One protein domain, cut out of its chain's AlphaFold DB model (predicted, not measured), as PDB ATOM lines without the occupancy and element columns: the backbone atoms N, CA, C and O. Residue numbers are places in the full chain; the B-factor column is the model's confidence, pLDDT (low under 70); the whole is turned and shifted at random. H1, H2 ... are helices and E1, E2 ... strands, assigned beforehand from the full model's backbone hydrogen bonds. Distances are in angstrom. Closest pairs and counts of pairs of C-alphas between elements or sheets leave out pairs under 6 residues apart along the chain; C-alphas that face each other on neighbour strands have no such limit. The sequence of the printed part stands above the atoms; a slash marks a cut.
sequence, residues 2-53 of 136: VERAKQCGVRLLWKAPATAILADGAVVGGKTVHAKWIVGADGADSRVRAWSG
ATOM      1  N   VAL A   2      48.974 121.119  79.851       94.56
ATOM      2  CA  VAL A   2      48.993 120.220  78.674       94.56
ATOM      3  C   VAL A   2      48.059 120.688  77.558       94.56
ATOM      4  O   VAL A   2      48.474 120.783  76.408       94.56
ATOM      5  N   GLU A   3      46.819 121.030  77.906       95.88
ATOM      6  CA  GLU A   3      45.829 121.461  76.917       95.88
ATOM      7  C   GLU A   3      46.233 122.763  76.219       95.88
ATOM      8  O   GLU A   3      46.206 122.863  74.997       95.88
ATOM      9  N   ARG A   4      46.743 123.733  76.987       97.00
ATOM     10  CA  ARG A   4      47.265 124.979  76.426       97.00
ATOM     11  C   ARG A   4      48.443 124.737  75.480       97.00
ATOM     12  O   ARG A   4      48.511 125.372  74.436       97.00
ATOM     13  N   ALA A   5      49.347 123.811  75.806       96.81
ATOM     14  CA  ALA A   5      50.463 123.468  74.925       96.81
ATOM     15  C   ALA A   5      49.969 122.917  73.575       96.81
ATOM     16  O   ALA A   5      50.459 123.345  72.530       96.81
ATOM     17  N   LYS A   6      48.953 122.041  73.581       96.56
ATOM     18  CA  LYS A   6      48.324 121.547  72.344       96.56
ATOM     19  C   LYS A   6      47.700 122.676  71.527       96.56
ATOM     20  O   LYS A   6      47.919 122.734  70.323       96.56
ATOM     21  N   GLN A   7      46.982 123.594  72.176       97.75
ATOM     22  CA  GLN A   7      46.396 124.771  71.517       97.75
ATOM     23  C   GLN A   7      47.457 125.679  70.879       97.75
ATOM     24  O   GLN A   7      47.196 126.304  69.858       97.75
ATOM     25  N   CYS A   8      48.662 125.729  71.450       98.06
ATOM     26  CA  CYS A   8      49.805 126.432  70.870       98.06
ATOM     27  C   CYS A   8      50.538 125.628  69.774       98.06
ATOM     28  O   CYS A   8      51.597 126.056  69.323       98.06
ATOM     29  N   GLY A   9      50.026 124.464  69.359       97.56
ATOM     30  CA  GLY A   9      50.615 123.639  68.298       97.56
ATOM     31  C   GLY A   9      51.738 122.699  68.750       97.56
ATOM     32  O   GLY A   9      52.431 122.122  67.912       97.56
ATOM     33  N   VAL A  10      51.939 122.507  70.059       97.06
ATOM     34  CA  VAL A  10      52.953 121.570  70.566       97.06
ATOM     35  C   VAL A  10      52.512 120.129  70.310       97.06
ATOM     36  O   VAL A  10      51.473 119.680  70.801       97.06
ATOM     37  N   ARG A  11      53.347 119.360  69.602       95.38
ATOM     38  CA  ARG A  11      53.162 117.912  69.452       95.38
ATOM     39  C   ARG A  11      53.656 117.184  70.698       95.38
ATOM     40  O   ARG A  11      54.856 117.106  70.943       95.38
ATOM     41  N   LEU A  12      52.728 116.610  71.456       95.12
ATOM     42  CA  LEU A  12      53.029 115.832  72.657       95.12
ATOM     43  C   LEU A  12      53.183 114.347  72.320       95.12
ATOM     44  O   LEU A  12      52.310 113.760  71.681       95.12
ATOM     45  N   LEU A  13      54.272 113.737  72.788       94.62
ATOM     46  CA  LEU A  13      54.524 112.301  72.674       94.62
ATOM     47  C   LEU A  13      54.497 111.680  74.074       94.62
ATOM     48  O   LEU A  13      55.430 111.833  74.857       94.62
ATOM     49  N   TRP A  14      53.404 110.993  74.398       95.31
ATOM     50  CA  TRP A  14      53.235 110.304  75.679       95.31
ATOM     51  C   TRP A  14      53.812 108.894  75.627       95.31
ATOM     52  O   TRP A  14      53.846 108.280  74.563       95.31
ATOM     53  N   LYS A  15      54.246 108.370  76.784       95.44
ATOM     54  CA  LYS A  15      54.885 107.041  76.900       95.44
ATOM     55  C   LYS A  15      56.084 106.860  75.951       95.44
ATOM     56  O   LYS A  15      56.427 105.746  75.578       95.44
ATOM     57  N   ALA A  16      56.724 107.965  75.575       95.94
ATOM     58  CA  ALA A  16      57.849 108.005  74.657       95.94
ATOM     59  C   ALA A  16      59.062 108.586  75.398       95.94
ATOM     60  O   ALA A  16      59.321 109.786  75.310       95.94
ATOM     61  N   PRO A  17      59.776 107.780  76.202       94.69
ATOM     62  CA  PRO A  17      60.917 108.281  76.953       94.69
ATOM     63  C   PRO A  17      62.014 108.744  75.989       94.69
ATOM     64  O   PRO A  17      62.327 108.049  75.023       94.69
ATOM     65  N   ALA A  18      62.627 109.894  76.274       95.06
ATOM     66  CA  ALA A  18      63.904 110.251  75.665       95.06
ATOM     67  C   ALA A  18      64.985 109.311  76.215       95.06
ATOM     68  O   ALA A  18      65.015 109.093  77.421       95.06
ATOM     69  N   THR A  19      65.838 108.715  75.388       96.12
ATOM     70  CA  THR A  19      66.855 107.737  75.831       96.12
ATOM     71  C   THR A  19      68.276 108.103  75.431       96.12
ATOM     72  O   THR A  19      69.204 107.512  75.972       96.12
ATOM     73  N   ALA A  20      68.451 109.068  74.529       95.00
ATOM     74  CA  ALA A  20      69.750 109.625  74.172       95.00
ATOM     75  C   ALA A  20      69.593 111.019  73.554       95.00
ATOM     76  O   ALA A  20      68.557 111.321  72.951       95.00
ATOM     77  N   ILE A  21      70.646 111.828  73.657       95.25
ATOM     78  CA  ILE A  21      70.847 113.047  72.866       95.25
ATOM     79  C   ILE A  21      71.836 112.728  71.742       95.25
ATOM     80  O   ILE A  21      72.807 112.003  71.949       95.25
ATOM     81  N   LEU A  22      71.558 113.254  70.557       94.06
ATOM     82  CA  LEU A  22      72.359 113.138  69.343       94.06
ATOM     83  C   LEU A  22      72.800 114.544  68.910       94.06
ATOM     84  O   LEU A  22      72.249 115.542  69.371       94.06
ATOM     85  N   ALA A  23      73.767 114.634  67.997       91.94
ATOM     86  CA  ALA A  23      74.259 115.926  67.508       91.94
ATOM     87  C   ALA A  23      73.173 116.768  66.807       91.94
ATOM     88  O   ALA A  23      73.231 117.994  66.831       91.94
ATOM     89  N   ASP A  24      72.180 116.121  66.198       94.75
ATOM     90  CA  ASP A  24      71.119 116.740  65.401       94.75
ATOM     91  C   ASP A  24      69.703 116.435  65.932       94.75
ATOM     92  O   ASP A  24      68.707 116.636  65.227       94.75
ATOM     93  N   GLY A  25      69.587 115.933  67.166       95.94
ATOM     94  CA  GLY A  25      68.301 115.537  67.731       95.94
ATOM     95  C   GLY A  25      68.384 114.676  68.985       95.94
ATOM     96  O   GLY A  25      69.334 114.738  69.758       95.94
ATOM     97  N   ALA A  26      67.360 113.860  69.208       96.44
ATOM     98  CA  ALA A  26      67.282 112.940  70.340       96.44
ATOM     99  C   ALA A  26      66.599 111.630  69.945       96.44
ATOM    100  O   ALA A  26      65.783 111.591  69.023       96.44
ATOM    101  N   VAL A  27      66.883 110.558  70.683       96.94
ATOM    102  CA  VAL A  27      66.125 109.305  70.578       96.94
ATOM    103  C   VAL A  27      64.957 109.370  71.555       96.94
ATOM    104  O   VAL A  27      65.169 109.470  72.762       96.94
ATOM    105  N   VAL A  28      63.728 109.314  71.047       96.38
ATOM    106  CA  VAL A  28      62.480 109.422  71.815       96.38
ATOM    107  C   VAL A  28      61.567 108.259  71.442       96.38
ATOM    108  O   VAL A  28      61.215 108.085  70.276       96.38
ATOM    109  N   GLY A  29      61.199 107.427  72.420       95.62
ATOM    110  CA  GLY A  29      60.377 106.235  72.171       95.62
ATOM    111  C   GLY A  29      60.995 105.276  71.143       95.62
ATOM    112  O   GLY A  29      60.273 104.694  70.337       95.62
ATOM    113  N   GLY A  30      62.328 105.171  71.119       95.56
ATOM    114  CA  GLY A  30      63.077 104.328  70.179       95.56
ATOM    115  C   GLY A  30      63.233 104.896  68.762       95.56
ATOM    116  O   GLY A  30      63.763 104.205  67.899       95.56
ATOM    117  N   LYS A  31      62.791 106.133  68.501       95.94
ATOM    118  CA  LYS A  31      62.916 106.792  67.191       95.94
ATOM    119  C   LYS A  31      63.737 108.067  67.290       95.94
ATOM    120  O   LYS A  31      63.661 108.774  68.292       95.94
ATOM    121  N   THR A  32      64.461 108.395  66.227       96.81
ATOM    122  CA  THR A  32      65.157 109.679  66.121       96.81
ATOM    123  C   THR A  32      64.162 110.807  65.874       96.81
ATOM    124  O   THR A  32      63.326 110.742  64.971       96.81
ATOM    125  N   VAL A  33      64.261 111.854  66.685       96.75
ATOM    126  CA  VAL A  33      63.550 113.119  66.524       96.75
ATOM    127  C   VAL A  33      64.595 114.201  66.310       96.75
ATOM    128  O   VAL A  33      65.329 114.541  67.236       96.75
ATOM    129  N   HIS A  34      64.656 114.739  65.095       97.00
ATOM    130  CA  HIS A  34      65.578 115.822  64.768       97.00
ATOM    131  C   HIS A  34      65.144 117.130  65.428       97.00
ATOM    132  O   HIS A  34      63.960 117.485  65.419       97.00
ATOM    133  N   ALA A  35      66.107 117.854  65.987       95.62
ATOM    134  CA  ALA A  35      65.881 119.130  66.644       95.62
ATOM    135  C   ALA A  35      67.154 119.979  66.618       95.62
ATOM    136  O   ALA A  35      68.260 119.464  66.723       95.62
ATOM    137  N   LYS A  36      66.988 121.303  66.530       96.00
ATOM    138  CA  LYS A  36      68.104 122.258  66.660       96.00
ATOM    139  C   LYS A  36      68.488 122.519  68.118       96.00
ATOM    140  O   LYS A  36      69.614 122.903  68.396       96.00
ATOM    141  N   TRP A  37      67.528 122.346  69.026       94.25
ATOM    142  CA  TRP A  37      67.670 122.623  70.449       94.25
ATOM    143  C   TRP A  37      66.966 121.546  71.258       94.25
ATOM    144  O   TRP A  37      65.889 121.081  70.881       94.25
ATOM    145  N   ILE A  38      67.562 121.198  72.393       93.88
ATOM    146  CA  ILE A  38      67.021 120.237  73.348       93.88
ATOM    147  C   ILE A  38      66.967 120.931  74.703       93.88
ATOM    148  O   ILE A  38      67.949 121.522  75.144       93.88
ATOM    149  N   VAL A  39      65.808 120.865  75.355       94.25
ATOM    150  CA  VAL A  39      65.584 121.454  76.678       94.25
ATOM    151  C   VAL A  39      65.265 120.329  77.658       94.25
ATOM    152  O   VAL A  39      64.255 119.641  77.512       94.25
ATOM    153  N   GLY A  40      66.132 120.136  78.653       93.50
ATOM    154  CA  GLY A  40      65.927 119.172  79.734       93.50
ATOM    155  C   GLY A  40      64.904 119.675  80.747       93.50
ATOM    156  O   GLY A  40      65.235 120.479  81.612       93.50
ATOM    157  N   ALA A  41      63.662 119.203  80.635       94.00
ATOM    158  CA  ALA A  41      62.576 119.452  81.587       94.00
ATOM    159  C   ALA A  41      62.101 118.141  82.253       94.00
ATOM    160  O   ALA A  41      60.917 117.953  82.523       94.00
ATOM    161  N   ASP A  42      63.033 117.212  82.471       92.56
ATOM    162  CA  ASP A  42      62.824 115.821  82.898       92.56
ATOM    163  C   ASP A  42      62.996 115.589  84.414       92.56
ATOM    164  O   ASP A  42      63.046 114.451  84.872       92.56
ATOM    165  N   GLY A  43      63.006 116.663  85.210       90.88
ATOM    166  CA  GLY A  43      62.863 116.603  86.670       90.88
ATOM    167  C   GLY A  43      64.162 116.373  87.453       90.88
ATOM    168  O   GLY A  43      65.260 116.676  86.989       90.88
ATOM    169  N   ALA A  44      64.026 115.899  88.698       87.50
ATOM    170  CA  ALA A  44      65.146 115.750  89.638       87.50
ATOM    171  C   ALA A  44      66.222 114.776  89.121       87.50
ATOM    172  O   ALA A  44      67.416 115.092  89.165       87.50
ATOM    173  N   ASP A  45      65.785 113.671  88.516       87.19
ATOM    174  CA  ASP A  45      66.632 112.615  87.949       87.19
ATOM    175  C   ASP A  45      66.925 112.848  86.458       87.19
ATOM    176  O   ASP A  45      66.967 111.915  85.656       87.19
ATOM    177  N   SER A  46      67.081 114.122  86.074       91.69
ATOM    178  CA  SER A  46      67.292 114.537  84.688       91.69
ATOM    179  C   SER A  46      68.450 113.783  84.033       91.69
ATOM    180  O   SER A  46      69.618 113.971  84.386       91.69
ATOM    181  N   ARG A  47      68.128 112.983  83.015       92.19
ATOM    182  CA  ARG A  47      69.116 112.315  82.160       92.19
ATOM    183  C   ARG A  47      69.706 113.287  81.156       92.19
ATOM    184  O   ARG A  47      70.875 113.163  80.814       92.19
ATOM    185  N   VAL A  48      68.934 114.287  80.732       93.25
ATOM    186  CA  VAL A  48      69.442 115.359  79.865       93.25
ATOM    187  C   VAL A  48      70.586 116.112  80.548       93.25
ATOM    188  O   VAL A  48      71.598 116.382  79.900       93.25
ATOM    189  N   ARG A  49      70.478 116.386  81.855       92.00
ATOM    190  CA  ARG A  49      71.565 116.974  82.652       92.00
ATOM    191  C   ARG A  49      72.823 116.099  82.622       92.00
ATOM    192  O   ARG A  49      73.898 116.626  82.350       92.00
ATOM    193  N   ALA A  50      72.672 114.794  82.850       91.44
ATOM    194  CA  ALA A  50      73.770 113.825  82.810       91.44
ATOM    195  C   ALA A  50      74.440 113.761  81.430       91.44
ATOM    196  O   ALA A  50      75.645 113.962  81.312       91.44
ATOM    197  N   TRP A  51      73.660 113.572  80.362       92.81
ATOM    198  CA  TRP A  51      74.170 113.486  78.988       92.81
ATOM    199  C   TRP A  51      74.857 114.765  78.511       92.81
ATOM    200  O   TRP A  51      75.750 114.700  77.673       92.81
ATOM    201  N   SER A  52      74.458 115.916  79.049       90.62
ATOM    202  CA  SER A  52      75.052 117.212  78.707       90.62
ATOM    203  C   SER A  52      76.291 117.544  79.549       90.62
ATOM    204  O   SER A  52      76.824 118.642  79.420       90.62
ATOM    205  N   GLY A  53      76.730 116.649  80.444       90.19
ATOM    206  CA  GLY A  53      77.868 116.891  81.336       90.19
ATOM    207  C   GLY A  53      77.613 117.976  82.391       90.19
ATOM    208  O   GLY A  53      78.557 118.523  82.952       90.19
TER     209      GLY A  53
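AT A GLANCE: This is residues 2 to 53 of the 136 residues of the protein "FAD-dependent monooxygenase" of Candidatus Acidoferrum panamensis (UniProt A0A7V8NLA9). A small, three-stranded antiparallel sheet has a short helix, H2, at its E1 edge, and a second short helix, H1, sits away from this body at the far end of an arm. Residues 3 to 9, of which 3 to 7 belong to H1, stick out free, and a long loop, residues 35 to 46, leads from E3 to H2. The 52 printed residues run H1, E1, E2, E3, H2, with the sheet in the order E1, E2, E3; the class is mixed, helices and strands, though under half of the residues are in named elements. The whole is only just compact, close to loose, with a radius of gyration of the C-alphas of 11.7 A and spans of 34 by 24 by 20 A.

HOW THE PARTS SIT: H1, residues 2 to 7, is not on the sheet. E1, residues 18 to 22, and E2, residues 25 to 28, form a hairpin at 160 degrees, with N 19 and O 27 2.8 A apart. E2 and E3, residues 31 to 34, form another at 153 degrees, with N 33 and O 26 2.8 A apart. The three make a meander, each strand the antiparallel neighbour of the one before. H2, residues 47 to 51, is on the sheet but only grazes it; its closest C-alphas to E1 are those of Trp 51 and Ile 21, 7.0 A apart. H1 and H2 are apart. In both helices every O i to N i+4 pair is within hydrogen-bond range.

IN THESE COORDINATES: H1 begins at C-alpha 2 (48.993, 120.220, 78.674) and is 8.9 A long. E1 measures 10.9 A, E2 9.4 A and E3 9.7 A. H2, 6.1 A, ends at C-alpha 51 (74.170, 113.486, 78.988).

THE WHOLE: The C-alphas farthest apart, of Gln 7 and Gly 53, are 33.9 A apart. The link from E3 to H2 is long. The printed part has no cut, and no printed residue is under 70 in pLDDT.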